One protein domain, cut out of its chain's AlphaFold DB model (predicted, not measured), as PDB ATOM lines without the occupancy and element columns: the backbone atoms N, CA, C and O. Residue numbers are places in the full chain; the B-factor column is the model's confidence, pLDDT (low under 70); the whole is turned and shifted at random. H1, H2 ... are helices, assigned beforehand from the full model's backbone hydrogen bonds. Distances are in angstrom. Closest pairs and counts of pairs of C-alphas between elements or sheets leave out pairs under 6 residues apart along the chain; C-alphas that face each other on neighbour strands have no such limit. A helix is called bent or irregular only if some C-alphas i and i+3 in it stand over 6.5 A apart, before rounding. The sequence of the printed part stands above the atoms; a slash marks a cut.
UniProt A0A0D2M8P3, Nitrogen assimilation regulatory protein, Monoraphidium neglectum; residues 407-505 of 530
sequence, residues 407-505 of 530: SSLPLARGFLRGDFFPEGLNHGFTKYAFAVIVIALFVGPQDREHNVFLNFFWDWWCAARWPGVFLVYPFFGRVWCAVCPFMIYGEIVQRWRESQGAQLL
ATOM      1  N   SER A 407     -28.916  29.996 -16.047       59.56
ATOM      2  CA  SER A 407     -29.039  31.425 -16.368       59.56
ATOM      3  C   SER A 407     -29.897  32.186 -15.363       59.56
ATOM      4  O   SER A 407     -29.661  33.371 -15.166       59.56
ATOM      5  N   SER A 408     -30.845  31.519 -14.698       63.84
ATOM      6  CA  SER A 408     -31.703  32.140 -13.681       63.84
ATOM      7  C   SER A 408     -31.044  32.255 -12.300       63.84
ATOM      8  O   SER A 408     -31.544  32.993 -11.459       63.84
ATOM      9  N   LEU A 409     -29.928  31.555 -12.051       70.94
ATOM     10  CA  LEU A 409     -29.200  31.557 -10.774       70.94
ATOM     11  C   LEU A 409     -27.716  31.938 -10.981       70.94
ATOM     12  O   LEU A 409     -26.861  31.054 -11.102       70.94
ATOM     13  N   PRO A 410     -27.374  33.242 -11.019       66.06
ATOM     14  CA  PRO A 410     -26.018  33.709 -11.333       66.06
ATOM     15  C   PRO A 410     -24.959  33.260 -10.308       66.06
ATOM     16  O   PRO A 410     -23.835  32.943 -10.696       66.06
ATOM     17  N   LEU A 411     -25.328  33.140  -9.027       70.31
ATOM     18  CA  LEU A 411     -24.460  32.621  -7.957       70.31
ATOM     19  C   LEU A 411     -24.087  31.145  -8.166       70.31
ATOM     20  O   LEU A 411     -22.911  30.787  -8.111       70.31
ATOM     21  N   ALA A 412     -25.069  30.293  -8.479       66.38
ATOM     22  CA  ALA A 412     -24.833  28.872  -8.740       66.38
ATOM     23  C   ALA A 412     -23.971  28.663  -9.993       66.38
ATOM     24  O   ALA A 412     -23.113  27.783 -10.027       66.38
ATOM     25  N   ARG A 413     -24.154  29.507 -11.017       67.62
ATOM     26  CA  ARG A 413     -23.329  29.490 -12.231       67.62
ATOM     27  C   ARG A 413     -21.874  29.869 -11.956       67.62
ATOM     28  O   ARG A 413     -20.994  29.243 -12.541       67.62
ATOM     29  N   GLY A 414     -21.632  30.866 -11.103       68.06
ATOM     30  CA  GLY A 414     -20.286  31.251 -10.676       68.06
ATOM     31  C   GLY A 414     -19.590  30.133  -9.900       68.06
ATOM     32  O   GLY A 414     -18.461  29.782 -10.219       68.06
ATOM     33  N   PHE A 415     -20.300  29.503  -8.962       74.38
ATOM     34  CA  PHE A 415     -19.774  28.388  -8.171       74.38
ATOM     35  C   PHE A 415     -19.455  27.145  -9.018       74.38
ATOM     36  O   PHE A 415     -18.365  26.596  -8.920       74.38
ATOM     37  N   LEU A 416     -20.376  26.725  -9.894       68.75
ATOM     38  CA  LEU A 416     -20.214  25.512 -10.708       68.75
ATOM     39  C   LEU A 416     -19.186  25.658 -11.842       68.75
ATOM     40  O   LEU A 416     -18.685  24.650 -12.334       68.75
ATOM     41  N   ARG A 417     -18.903  26.889 -12.295       65.81
ATOM     42  CA  ARG A 417     -17.881  27.172 -13.321       65.81
ATOM     43  C   ARG A 417     -16.541  27.634 -12.753       65.81
ATOM     44  O   ARG A 417     -15.600  27.733 -13.530       65.81
ATOM     45  N   GLY A 418     -16.469  27.966 -11.467       73.19
ATOM     46  CA  GLY A 418     -15.211  28.305 -10.810       73.19
ATOM     47  C   GLY A 418     -14.372  27.056 -10.555       73.19
ATOM     48  O   GLY A 418     -14.926  25.975 -10.379       73.19
ATOM     49  N   ASP A 419     -13.051  27.207 -10.484       67.44
ATOM     50  CA  ASP A 419     -12.096  26.088 -10.403       67.44
ATOM     51  C   ASP A 419     -12.277  25.215  -9.144       67.44
ATOM     52  O   ASP A 419     -11.964  24.024  -9.133       67.44
ATOM     53  N   PHE A 420     -12.876  25.775  -8.089       76.06
ATOM     54  CA  PHE A 420     -13.127  25.069  -6.834       76.06
ATOM     55  C   PHE A 420     -14.048  23.845  -6.986       76.06
ATOM     56  O   PHE A 420     -13.799  22.818  -6.356       76.06
ATOM     57  N   PHE A 421     -15.105  23.921  -7.804       72.44
ATOM     58  CA  PHE A 421     -16.072  22.822  -7.919       72.44
ATOM     59  C   PHE A 421     -15.557  21.654  -8.788       72.44
ATOM     60  O   PHE A 421     -15.570  20.519  -8.301       72.44
ATOM     61  N   PRO A 422     -15.058  21.867 -10.025       69.69
ATOM     62  CA  PRO A 422     -14.527  20.794 -10.859       69.69
ATOM     63  C   PRO A 422     -13.223  20.218 -10.299       69.69
ATOM     64  O   PRO A 422     -13.106  19.001 -10.162       69.69
ATOM     65  N   GLU A 423     -12.250  21.062  -9.951       71.88
ATOM     66  CA  GLU A 423     -10.911  20.591  -9.584       71.88
ATOM     67  C   GLU A 423     -10.800  20.273  -8.092       71.88
ATOM     68  O   GLU A 423     -10.310  19.207  -7.723       71.88
ATOM     69  N   GLY A 424     -11.301  21.158  -7.226       73.62
ATOM     70  CA  GLY A 424     -11.210  20.995  -5.773       73.62
ATOM     71  C   GLY A 424     -12.154  19.924  -5.223       73.62
ATOM     72  O   GLY A 424     -11.715  18.936  -4.631       73.62
ATOM     73  N   LEU A 425     -13.461  20.102  -5.420       73.62
ATOM     74  CA  LEU A 425     -14.472  19.212  -4.847       73.62
ATOM     75  C   LEU A 425     -14.578  17.891  -5.620       73.62
ATOM     76  O   LEU A 425     -14.500  16.823  -5.020       73.62
ATOM     77  N   ASN A 426     -14.719  17.944  -6.945       73.00
ATOM     78  CA  ASN A 426     -14.869  16.734  -7.751       73.00
ATOM     79  C   ASN A 426     -13.553  15.953  -7.874       73.00
ATOM     80  O   ASN A 426     -13.452  14.836  -7.371       73.00
ATOM     81  N   HIS A 427     -12.525  16.510  -8.517       71.62
ATOM     82  CA  HIS A 427     -11.280  15.762  -8.734       71.62
ATOM     83  C   HIS A 427     -10.422  15.601  -7.468       71.62
ATOM     84  O   HIS A 427      -9.723  14.592  -7.345       71.62
ATOM     85  N   GLY A 428     -10.477  16.552  -6.534       77.06
ATOM     86  CA  GLY A 428      -9.770  16.490  -5.256       77.06
ATOM     87  C   GLY A 428     -10.499  15.630  -4.226       77.06
ATOM     88  O   GLY A 428     -10.063  14.521  -3.928       77.06
ATOM     89  N   PHE A 429     -11.610  16.122  -3.675       81.25
ATOM     90  CA  PHE A 429     -12.297  15.472  -2.554       81.25
ATOM     91  C   PHE A 429     -12.987  14.153  -2.940       81.25
ATOM     92  O   PHE A 429     -12.705  13.118  -2.329       81.25
ATOM     93  N   THR A 430     -13.843  14.149  -3.969       80.62
ATOM     94  CA  THR A 430     -14.648  12.967  -4.340       80.62
ATOM     95  C   THR A 430     -13.774  11.773  -4.737       80.62
ATOM     96  O   THR A 430     -14.107  10.635  -4.407       80.62
ATOM     97  N   LYS A 431     -12.619  12.016  -5.378       81.06
ATOM     98  CA  LYS A 431     -11.634  10.975  -5.713       81.06
ATOM     99  C   LYS A 431     -11.209  10.180  -4.476       81.06
ATOM    100  O   LYS A 431     -11.347   8.960  -4.473       81.06
ATOM    101  N   TYR A 432     -10.706  10.842  -3.433       84.00
ATOM    102  CA  TYR A 432     -10.182  10.152  -2.248       84.00
ATOM    103  C   TYR A 432     -11.291   9.662  -1.317       84.00
ATOM    104  O   TYR A 432     -11.217   8.538  -0.825       84.00
ATOM    105  N   ALA A 433     -12.346  10.459  -1.124       83.69
ATOM    106  CA  ALA A 433     -13.473  10.083  -0.276       83.69
ATOM    107  C   ALA A 433     -14.141   8.787  -0.762       83.69
ATOM    108  O   ALA A 433     -14.400   7.891   0.037       83.69
ATOM    109  N   PHE A 434     -14.346   8.641  -2.076       83.12
ATOM    110  CA  PHE A 434     -14.934   7.425  -2.637       83.12
ATOM    111  C   PHE A 434     -14.048   6.188  -2.427       83.12
ATOM    112  O   PHE A 434     -14.570   5.138  -2.066       83.12
ATOM    113  N   ALA A 435     -12.721   6.303  -2.575       84.12
ATOM    114  CA  ALA A 435     -11.807   5.190  -2.291       84.12
ATOM    115  C   ALA A 435     -11.911   4.734  -0.831       84.12
ATOM    116  O   ALA A 435     -12.012   3.540  -0.568       84.12
ATOM    117  N   VAL A 436     -11.920   5.683   0.110       85.19
ATOM    118  CA  VAL A 436     -12.027   5.386   1.545       85.19
ATOM    119  C   VAL A 436     -13.354   4.704   1.865       85.19
ATOM    120  O   VAL A 436     -13.359   3.706   2.578       85.19
ATOM    121  N   ILE A 437     -14.465   5.189   1.300       82.50
ATOM    122  CA  ILE A 437     -15.792   4.587   1.491       82.50
ATOM    123  C   ILE A 437     -15.825   3.154   0.950       82.50
ATOM    124  O   ILE A 437     -16.301   2.257   1.638       82.50
ATOM    125  N   VAL A 438     -15.291   2.913  -0.252       81.81
ATOM    126  CA  VAL A 438     -15.238   1.562  -0.835       81.81
ATOM    127  C   VAL A 438     -14.381   0.633   0.025       81.81
ATOM    128  O   VAL A 438     -14.812  -0.472   0.335       81.81
ATOM    129  N   ILE A 439     -13.205   1.077   0.475       84.06
ATOM    130  CA  ILE A 439     -12.337   0.280   1.355       84.06
ATOM    131  C   ILE A 439     -13.042  -0.026   2.684       84.06
ATOM    132  O   ILE A 439     -13.023  -1.168   3.133       84.06
ATOM    133  N   ALA A 440     -13.711   0.959   3.285       81.06
ATOM    134  CA  ALA A 440     -14.467   0.773   4.520       81.06
ATOM    135  C   ALA A 440     -15.648  -0.198   4.350       81.06
ATOM    136  O   ALA A 440     -15.937  -0.970   5.259       81.06
ATOM    137  N   LEU A 441     -16.298  -0.212   3.182       78.12
ATOM    138  CA  LEU A 441     -17.356  -1.172   2.855       78.12
ATOM    139  C   LEU A 441     -16.820  -2.595   2.635       78.12
ATOM    140  O   LEU A 441     -17.486  -3.551   3.015       78.12
ATOM    141  N   PHE A 442     -15.628  -2.744   2.051       79.00
ATOM    142  CA  PHE A 442     -15.002  -4.056   1.833       79.00
ATOM    143  C   PHE A 442     -14.420  -4.666   3.113       79.00
ATOM    144  O   PHE A 442     -14.471  -5.880   3.284       79.00
ATOM    145  N   VAL A 443     -13.842  -3.840   3.987       80.81
ATOM    146  CA  VAL A 443     -13.180  -4.285   5.227       80.81
ATOM    147  C   VAL A 443     -14.153  -4.324   6.412       80.81
ATOM    148  O   VAL A 443     -13.913  -5.035   7.385       80.81
ATOM    149  N   GLY A 444     -15.246  -3.562   6.351       76.75
ATOM    150  CA  GLY A 444     -16.229  -3.465   7.423       76.75
ATOM    151  C   GLY A 444     -17.092  -4.725   7.599       76.75
ATOM    152  O   GLY A 444     -17.177  -5.559   6.695       76.75
ATOM    153  N   PRO A 445     -17.776  -4.855   8.753       76.31
ATOM    154  CA  PRO A 445     -18.739  -5.927   8.992       76.31
ATOM    155  C   PRO A 445     -19.809  -5.953   7.893       76.31
ATOM    156  O   PRO A 445     -20.268  -4.899   7.450       76.31
ATOM    157  N   GLN A 446     -20.215  -7.146   7.454       73.06
ATOM    158  CA  GLN A 446     -21.261  -7.307   6.430       73.06
ATOM    159  C   GLN A 446     -22.684  -7.167   7.003       73.06
ATOM    160  O   GLN A 446     -23.655  -7.109   6.249       73.06
ATOM    161  N   ASP A 447     -22.813  -7.051   8.327       73.12
ATOM    162  CA  ASP A 447     -24.091  -6.818   8.993       73.12
ATOM    163  C   ASP A 447     -24.497  -5.342   8.914       73.12
ATOM    164  O   ASP A 447     -23.750  -4.438   9.303       73.12
ATOM    165  N   ARG A 448     -25.725  -5.096   8.442       65.81
ATOM    166  CA  ARG A 448     -26.284  -3.747   8.229       65.81
ATOM    167  C   ARG A 448     -26.307  -2.893   9.494       65.81
ATOM    168  O   ARG A 448     -26.089  -1.691   9.410       65.81
ATOM    169  N   GLU A 449     -26.529  -3.510  10.651       70.00
ATOM    170  CA  GLU A 449     -26.639  -2.812  11.938       70.00
ATOM    171  C   GLU A 449     -25.296  -2.261  12.443       70.00
ATOM    172  O   GLU A 449     -25.264  -1.278  13.178       70.00
ATOM    173  N   HIS A 450     -24.180  -2.856  12.015       73.06
ATOM    174  CA  HIS A 450     -22.844  -2.536  12.527       73.06
ATOM    175  C   HIS A 450     -21.989  -1.754  11.523       73.06
ATOM    176  O   HIS A 450     -20.939  -1.216  11.881       73.06
ATOM    177  N   ASN A 451     -22.429  -1.662  10.266       74.56
ATOM    178  CA  ASN A 451     -21.724  -0.942   9.217       74.56
ATOM    179  C   ASN A 451     -22.432   0.376   8.886       74.56
ATOM    180  O   ASN A 451     -23.388   0.421   8.111       74.56
ATOM    181  N   VAL A 452     -21.915   1.471   9.447       74.88
ATOM    182  CA  VAL A 452     -22.453   2.834   9.283       74.88
ATOM    183  C   VAL A 452     -22.568   3.242   7.808       74.88
ATOM    184  O   VAL A 452     -23.522   3.920   7.431       74.88
ATOM    185  N   PHE A 453     -21.636   2.809   6.953       73.12
ATOM    186  CA  PHE A 453     -21.665   3.131   5.523       73.12
ATOM    187  C   PHE A 453     -22.723   2.331   4.769       73.12
ATOM    188  O   PHE A 453     -23.357   2.868   3.860       73.12
ATOM    189  N   LEU A 454     -22.939   1.071   5.156       70.88
ATOM    190  CA  LEU A 454     -23.992   0.238   4.582       70.88
ATOM    191  C   LEU A 454     -25.370   0.753   5.005       70.88
ATOM    192  O   LEU A 454     -26.255   0.872   4.162       70.88
ATOM    193  N   ASN A 455     -25.517   1.152   6.271       71.62
ATOM    194  CA  ASN A 455     -26.740   1.767   6.772       71.62
ATOM    195  C   ASN A 455     -27.034   3.094   6.051       71.62
ATOM    196  O   ASN A 455     -28.120   3.283   5.520       71.62
ATOM    197  N   PHE A 456     -26.032   3.968   5.891       70.75
ATOM    198  CA  PHE A 456     -26.191   5.211   5.131       70.75
ATOM    199  C   PHE A 456     -26.548   4.957   3.661       70.75
ATOM    200  O   PHE A 456     -27.431   5.622   3.128       70.75
ATOM    201  N   PHE A 457     -25.901   3.996   2.995       66.88
ATOM    202  CA  PHE A 457     -26.202   3.662   1.602       66.88
ATOM    203  C   PHE A 457     -27.635   3.137   1.441       66.88
ATOM    204  O   PHE A 457     -28.345   3.589   0.546       66.88
ATOM    205  N   TRP A 458     -28.092   2.241   2.318       64.19
ATOM    206  CA  TRP A 458     -29.426   1.645   2.228       64.19
ATOM    207  C   TRP A 458     -30.546   2.559   2.740       64.19
ATOM    208  O   TRP A 458     -31.575   2.642   2.075       64.19
ATOM    209  N   ASP A 459     -30.357   3.315   3.821       64.25
ATOM    210  CA  ASP A 459     -31.367   4.258   4.324       64.25
ATOM    211  C   ASP A 459     -31.533   5.462   3.385       64.25
ATOM    212  O   ASP A 459     -32.652   5.890   3.075       64.25
ATOM    213  N   TRP A 460     -30.420   5.984   2.860       58.28
ATOM    214  CA  TRP A 460     -30.434   7.102   1.919       58.28
ATOM    215  C   TRP A 460     -30.925   6.689   0.536       58.28
ATOM    216  O   TRP A 460     -31.579   7.486  -0.132       58.28
ATOM    217  N   TRP A 461     -30.605   5.479   0.068       58.00
ATOM    218  CA  TRP A 461     -31.100   4.991  -1.215       58.00
ATOM    219  C   TRP A 461     -32.549   4.521  -1.066       58.00
ATOM    220  O   TRP A 461     -33.423   5.118  -1.676       58.00
ATOM    221  N   CYS A 462     -32.841   3.544  -0.208       52.91
ATOM    222  CA  CYS A 462     -34.106   2.805  -0.177       52.91
ATOM    223  C   CYS A 462     -35.266   3.512   0.554       52.91
ATOM    224  O   CYS A 462     -36.392   3.462   0.063       52.91
ATOM    225  N   ALA A 463     -35.032   4.180   1.693       48.00
ATOM    226  CA  ALA A 463     -36.126   4.663   2.554       48.00
ATOM    227  C   ALA A 463     -36.552   6.117   2.272       48.00
ATOM    228  O   ALA A 463     -37.743   6.415   2.204       48.00
ATOM    229  N   ALA A 464     -35.602   7.033   2.061       49.06
ATOM    230  CA  ALA A 464     -35.910   8.463   1.914       49.06
ATOM    231  C   ALA A 464     -36.039   8.942   0.456       49.06
ATOM    232  O   ALA A 464     -36.597  10.010   0.194       49.06
ATOM    233  N   ARG A 465     -35.492   8.193  -0.512       52.19
ATOM    234  CA  ARG A 465     -35.239   8.721  -1.861       52.19
ATOM    235  C   ARG A 465     -35.864   7.922  -2.994       52.19
ATOM    236  O   ARG A 465     -35.988   8.512  -4.051       52.19
ATOM    237  N   TRP A 466     -36.324   6.679  -2.844       61.09
ATOM    238  CA  TRP A 466     -36.957   5.972  -3.979       61.09
ATOM    239  C   TRP A 466     -38.180   6.708  -4.552       61.09
ATOM    240  O   TRP A 466     -38.179   6.972  -5.754       61.09
ATOM    241  N   PRO A 467     -39.158   7.169  -3.747       62.03
ATOM    242  CA  PRO A 467     -40.283   7.946  -4.278       62.03
ATOM    243  C   PRO A 467     -39.849   9.323  -4.811       62.03
ATOM    244  O   PRO A 467     -40.309   9.774  -5.859       62.03
ATOM    245  N   GLY A 468     -38.921   9.985  -4.111       63.12
ATOM    246  CA  GLY A 468     -38.436  11.321  -4.464       63.12
ATOM    247  C   GLY A 468     -37.513  11.346  -5.686       63.12
ATOM    248  O   GLY A 468     -37.562  12.288  -6.468       63.12
ATOM    249  N   VAL A 469     -36.700  10.311  -5.905       63.53
ATOM    250  CA  VAL A 469     -35.791  10.194  -7.052       63.53
ATOM    251  C   VAL A 469     -36.596  10.131  -8.332       63.53
ATOM    252  O   VAL A 469     -36.264  10.879  -9.237       63.53
ATOM    253  N   PHE A 470     -37.676   9.350  -8.419       62.53
ATOM    254  CA  PHE A 470     -38.497   9.329  -9.637       62.53
ATOM    255  C   PHE A 470     -39.135  10.695  -9.949       62.53
ATOM    256  O   PHE A 470     -39.244  11.065 -11.117       62.53
ATOM    257  N   LEU A 471     -39.471  11.479  -8.921       65.25
ATOM    258  CA  LEU A 471     -40.004  12.843  -9.044       65.25
ATOM    259  C   LEU A 471     -38.937  13.875  -9.454       65.25
ATOM    260  O   LEU A 471     -39.211  14.801 -10.216       65.25
ATOM    261  N   VAL A 472     -37.709  13.711  -8.963       63.53
ATOM    262  CA  VAL A 472     -36.593  14.655  -9.140       63.53
ATOM    263  C   VAL A 472     -35.711  14.286 -10.350       63.53
ATOM    264  O   VAL A 472     -35.018  15.141 -10.905       63.53
ATOM    265  N   TYR A 473     -35.775  13.038 -10.823       63.38
ATOM    266  CA  TYR A 473     -35.004  12.495 -11.947       63.38
ATOM    267  C   TYR A 473     -35.140  13.297 -13.256       63.38
ATOM    268  O   TYR A 473     -34.103  13.561 -13.872       63.38
ATOM    269  N   PRO A 474     -36.333  13.785 -13.667       62.66
ATOM    270  CA  PRO A 474     -36.465  14.625 -14.862       62.66
ATOM    271  C   PRO A 474     -35.666  15.935 -14.776       62.66
ATOM    272  O   PRO A 474     -35.228  16.461 -15.797       62.66
ATOM    273  N   PHE A 475     -35.450  16.447 -13.560       61.78
ATOM    274  CA  PHE A 475     -34.797  17.731 -13.307       61.78
ATOM    275  C   PHE A 475     -33.298  17.587 -12.996       61.78
ATOM    276  O   PHE A 475     -32.504  18.436 -13.395       61.78
ATOM    277  N   PHE A 476     -32.889  16.500 -12.332       59.22
ATOM    278  CA  PHE A 476     -31.518  16.308 -11.833       59.22
ATOM    279  C   PHE A 476     -30.749  15.153 -12.479       59.22
ATOM    280  O   PHE A 476     -29.564  14.989 -12.183       59.22
ATOM    281  N   GLY A 477     -31.350  14.385 -13.396       57.97
ATOM    282  CA  GLY A 477     -30.701  13.212 -14.000       57.97
ATOM    283  C   GLY A 477     -29.339  13.516 -14.642       57.97
ATOM    284  O   GLY A 477     -28.424  12.702 -14.582       57.97
ATOM    285  N   ARG A 478     -29.154  14.729 -15.185       59.81
ATOM    286  CA  ARG A 478     -27.865  15.173 -15.753       59.81
ATOM    287  C   ARG A 478     -26.894  15.765 -14.731       59.81
ATOM    288  O   ARG A 478     -25.698  15.792 -14.996       59.81
ATOM    289  N   VAL A 479     -27.391  16.235 -13.587       64.25
ATOM    290  CA  VAL A 479     -26.567  16.822 -12.518       64.25
ATOM    291  C   VAL A 479     -25.826  15.724 -11.760       64.25
ATOM    292  O   VAL A 479     -24.661  15.901 -11.426       64.25
ATOM    293  N   TRP A 480     -26.455  14.559 -11.570       63.28
ATOM    294  CA  TRP A 480     -25.822  13.414 -10.909       63.28
ATOM    295  C   TRP A 480     -24.542  12.961 -11.624       63.28
ATOM    296  O   TRP A 480     -23.519  12.732 -10.987       63.28
ATOM    297  N   CYS A 481     -24.560  12.925 -12.960       63.19
ATOM    298  CA  CYS A 481     -23.383  12.581 -13.759       63.19
ATOM    299  C   CYS A 481     -22.227  13.580 -13.599       63.19
ATOM    300  O   CYS A 481     -21.077  13.187 -13.766       63.19
ATOM    301  N   ALA A 482     -22.509  14.842 -13.257       65.44
ATOM    302  CA  ALA A 482     -21.483  15.863 -13.056       65.44
ATOM    303  C   ALA A 482     -20.735  15.716 -11.721       65.44
ATOM    304  O   ALA A 482     -19.655  16.275 -11.589       65.44
ATOM    305  N   VAL A 483     -21.285  14.979 -10.751       67.75
ATOM    306  CA  VAL A 483     -20.676  14.727  -9.424       67.75
ATOM    307  C   VAL A 483     -20.343  13.237  -9.246       67.75
ATOM    308  O   VAL A 483     -19.970  12.769  -8.175       67.75
ATOM    309  N   CYS A 484     -20.501  12.454 -10.314       70.75
ATOM    310  CA  CYS A 484     -20.386  11.010 -10.260       70.75
ATOM    311  C   CYS A 484     -18.912  10.575 -10.151       70.75
ATOM    312  O   CYS A 484     -18.123  10.873 -11.056       70.75
ATOM    313  N   PRO A 485     -18.534   9.800  -9.115       76.31
ATOM    314  CA  PRO A 485     -17.163   9.325  -8.948       76.31
ATOM    315  C   PRO A 485     -16.712   8.409 -10.096       76.31
ATOM    316  O   PRO A 485     -15.536   8.417 -10.453       76.31
ATOM    317  N   PHE A 486     -17.623   7.666 -10.739       77.88
ATOM    318  CA  PHE A 486     -17.268   6.712 -11.800       77.88
ATOM    319  C   PHE A 486     -16.573   7.364 -13.002       77.88
ATOM    320  O   PHE A 486     -15.653   6.774 -13.568       77.88
ATOM    321  N   MET A 487     -16.960   8.590 -13.369       80.12
ATOM    322  CA  MET A 487     -16.306   9.326 -14.456       80.12
ATOM    323  C   MET A 487     -14.840   9.629 -14.113       80.12
ATOM    324  O   MET A 487     -13.958   9.440 -14.947       80.12
ATOM    325  N   ILE A 488     -14.583  10.039 -12.867       81.31
ATOM    326  CA  ILE A 488     -13.252  10.418 -12.377       81.31
ATOM    327  C   ILE A 488     -12.316   9.207 -12.397       81.31
ATOM    328  O   ILE A 488     -11.193   9.300 -12.887       81.31
ATOM    329  N   TYR A 489     -12.778   8.053 -11.910       81.94
ATOM    330  CA  TYR A 489     -11.988   6.819 -11.947       81.94
ATOM    331  C   TYR A 489     -11.749   6.322 -13.375       81.94
ATOM    332  O   TYR A 489     -10.645   5.874 -13.679       81.94
ATOM    333  N   GLY A 490     -12.732   6.464 -14.271       82.31
ATOM    334  CA  GLY A 490     -12.553   6.176 -15.694       82.31
ATOM    335  C   GLY A 490     -11.448   7.026 -16.327       82.31
ATOM    336  O   GLY A 490     -10.583   6.497 -17.024       82.31
ATOM    337  N   GLU A 491     -11.422   8.325 -16.028       82.25
ATOM    338  CA  GLU A 491     -10.386   9.236 -16.513       82.25
ATOM    339  C   GLU A 491      -9.003   8.934 -15.909       82.25
ATOM    340  O   GLU A 491      -8.003   8.949 -16.626       82.25
ATOM    341  N   ILE A 492      -8.924   8.593 -14.617       84.56
ATOM    342  CA  ILE A 492      -7.668   8.169 -13.969       84.56
ATOM    343  C   ILE A 492      -7.098   6.927 -14.660       84.56
ATOM    344  O   ILE A 492      -5.908   6.891 -14.971       84.56
ATOM    345  N   VAL A 493      -7.940   5.925 -14.930       84.94
ATOM    346  CA  VAL A 493      -7.527   4.694 -15.616       84.94
ATOM    347  C   VAL A 493      -7.097   4.985 -17.053       84.94
ATOM    348  O   VAL A 493      -6.087   4.442 -17.499       84.94
ATOM    349  N   GLN A 494      -7.805   5.864 -17.769       83.88
ATOM    350  CA  GLN A 494      -7.411   6.294 -19.116       83.88
ATOM    351  C   GLN A 494      -6.040   6.973 -19.108       83.88
ATOM    352  O   GLN A 494      -5.156   6.531 -19.836       83.88
ATOM    353  N   ARG A 495      -5.821   7.962 -18.231       84.56
ATOM    354  CA  ARG A 495      -4.531   8.663 -18.100       84.56
ATOM    355  C   ARG A 495      -3.393   7.716 -17.707       84.56
ATOM    356  O   ARG A 495      -2.285   7.840 -18.222       84.56
ATOM    357  N   TRP A 496      -3.655   6.752 -16.821       87.31
ATOM    358  CA  TRP A 496      -2.684   5.715 -16.449       87.31
ATOM    359  C   TRP A 496      -2.351   4.774 -17.615       87.31
ATOM    360  O   TRP A 496      -1.203   4.387 -17.804       87.31
ATOM    361  N   ARG A 497      -3.340   4.422 -18.440       84.25
ATOM    362  CA  ARG A 497      -3.131   3.574 -19.620       84.25
ATOM    363  C   ARG A 497      -2.389   4.320 -20.736       84.25
ATOM    364  O   ARG A 497      -1.535   3.736 -21.400       84.25
ATOM    365  N   GLU A 498      -2.686   5.603 -20.923       85.94
ATOM    366  CA  GLU A 498      -1.984   6.484 -21.863       85.94
ATOM    367  C   GLU A 498      -0.518   6.687 -21.468       85.94
ATOM    368  O   GLU A 498       0.354   6.655 -22.336       85.94
ATOM    369  N   SER A 499      -0.216   6.824 -20.172       87.31
ATOM    370  CA  SER A 499       1.171   6.950 -19.706       87.31
ATOM    371  C   SER A 499       2.000   5.678 -19.926       87.31
ATOM    372  O   SER A 499       3.220   5.762 -20.043       87.31
ATOM    373  N   GLN A 500       1.353   4.518 -20.075       86.25
ATOM    374  CA  GLN A 500       1.977   3.252 -20.485       86.25
ATOM    375  C   GLN A 500       2.088   3.082 -22.013       86.25
ATOM    376  O   GLN A 500       2.442   2.006 -22.493       86.25
ATOM    377  N   GLY A 501       1.791   4.125 -22.799       80.88
ATOM    378  CA  GLY A 501       1.953   4.130 -24.256       80.88
ATOM    379  C   GLY A 501       0.789   3.520 -25.042       80.88
ATOM    380  O   GLY A 501       0.917   3.292 -26.246       80.88
ATOM    381  N   ALA A 502      -0.354   3.251 -24.405       81.00
ATOM    382  CA  ALA A 502      -1.529   2.759 -25.115       81.00
ATOM    383  C   ALA A 502      -2.223   3.880 -25.904       81.00
ATOM    384  O   ALA A 502      -2.401   4.993 -25.413       81.00
ATOM    385  N   GLN A 503      -2.688   3.568 -27.115       78.38
ATOM    386  CA  GLN A 503      -3.518   4.480 -27.900       78.38
ATOM    387  C   GLN A 503      -4.996   4.307 -27.536       78.38
ATOM    388  O   GLN A 503      -5.534   3.200 -27.615       78.38
ATOM    389  N   LEU A 504      -5.672   5.404 -27.179       78.19
ATOM    390  CA  LEU A 504      -7.119   5.400 -26.979       78.19
ATOM    391  C   LEU A 504      -7.839   5.122 -28.304       78.19
ATOM    392  O   LEU A 504      -7.811   5.923 -29.243       78.19
ATOM    393  N   LEU A 505      -8.520   3.980 -28.365       78.75
ATOM    394  CA  LEU A 505      -9.401   3.636 -29.472       78.75
ATOM    395  C   LEU A 505     -10.686   4.467 -29.412       78.75
ATOM    396  O   LEU A 505     -11.157   4.888 -28.354       78.75
TER     397      LEU A 505
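AT A GLANCE: This is residues 407 to 505 of the 530 residues of the protein "Nitrogen assimilation regulatory protein" of Monoraphidium neglectum (UniProt A0A0D2M8P3). Helices H2, H3 and H4 run end to end round an open, hollow ring, loosely closed where the first residues of H5 meet H2. Residues 410 to 417 of H1 and 496 to 499 of H5 stick out. The printed part has 99 residues with five named helices, H1 to H5, and no named strand: all helix, loose, radius of gyration of the C-alphas 17.3 A, spans 45 by 43 by 26 A.

HOW THE PARTS SIT: Find H1, residues 410 to 417, close but not clearly touching H2, residues 420 to 443; their closest C-alphas, Phe 415 and Phe 421, are 6.7 A apart. H2 touches H3, residues 452 to 463, with residues 437 to 441 alone; the closest C-alphas, Leu 441 and Phe 453, are 6.6 A apart. H3 and H4, residues 466 to 482, meet only through their link. H4 is irregular, C-alphas 475 and 478 being 7.8 A apart, with a kink of 95 degrees near residue 475. H5, residues 485 to 499, touches H2 with residues 485 to 489 alone, about perpendicular at 83 degrees; the closest C-alphas, Pro 485 and Thr 430, are 6.4 A apart. O i to N i+4 pairs are within hydrogen-bond range throughout H1, H3 and H5, for 14 of 20 in H2 and 5 of 13 in H4, whose O i to N i+3 count is 5 of 14.

IN THESE COORDINATES: Start at C-alpha 410, (-26.018, 33.709, -11.333); H2 then runs 31.7 A, and H5 runs 21.4 A to C-alpha 499, (1.171, 6.950, -19.706).

THE WHOLE: The C-alphas farthest apart, Pro 467 and Gly 501, are 46.9 A apart. The printed part has no cut and no long link; pLDDT is under 70 for 38 residues, among them 457 to 483.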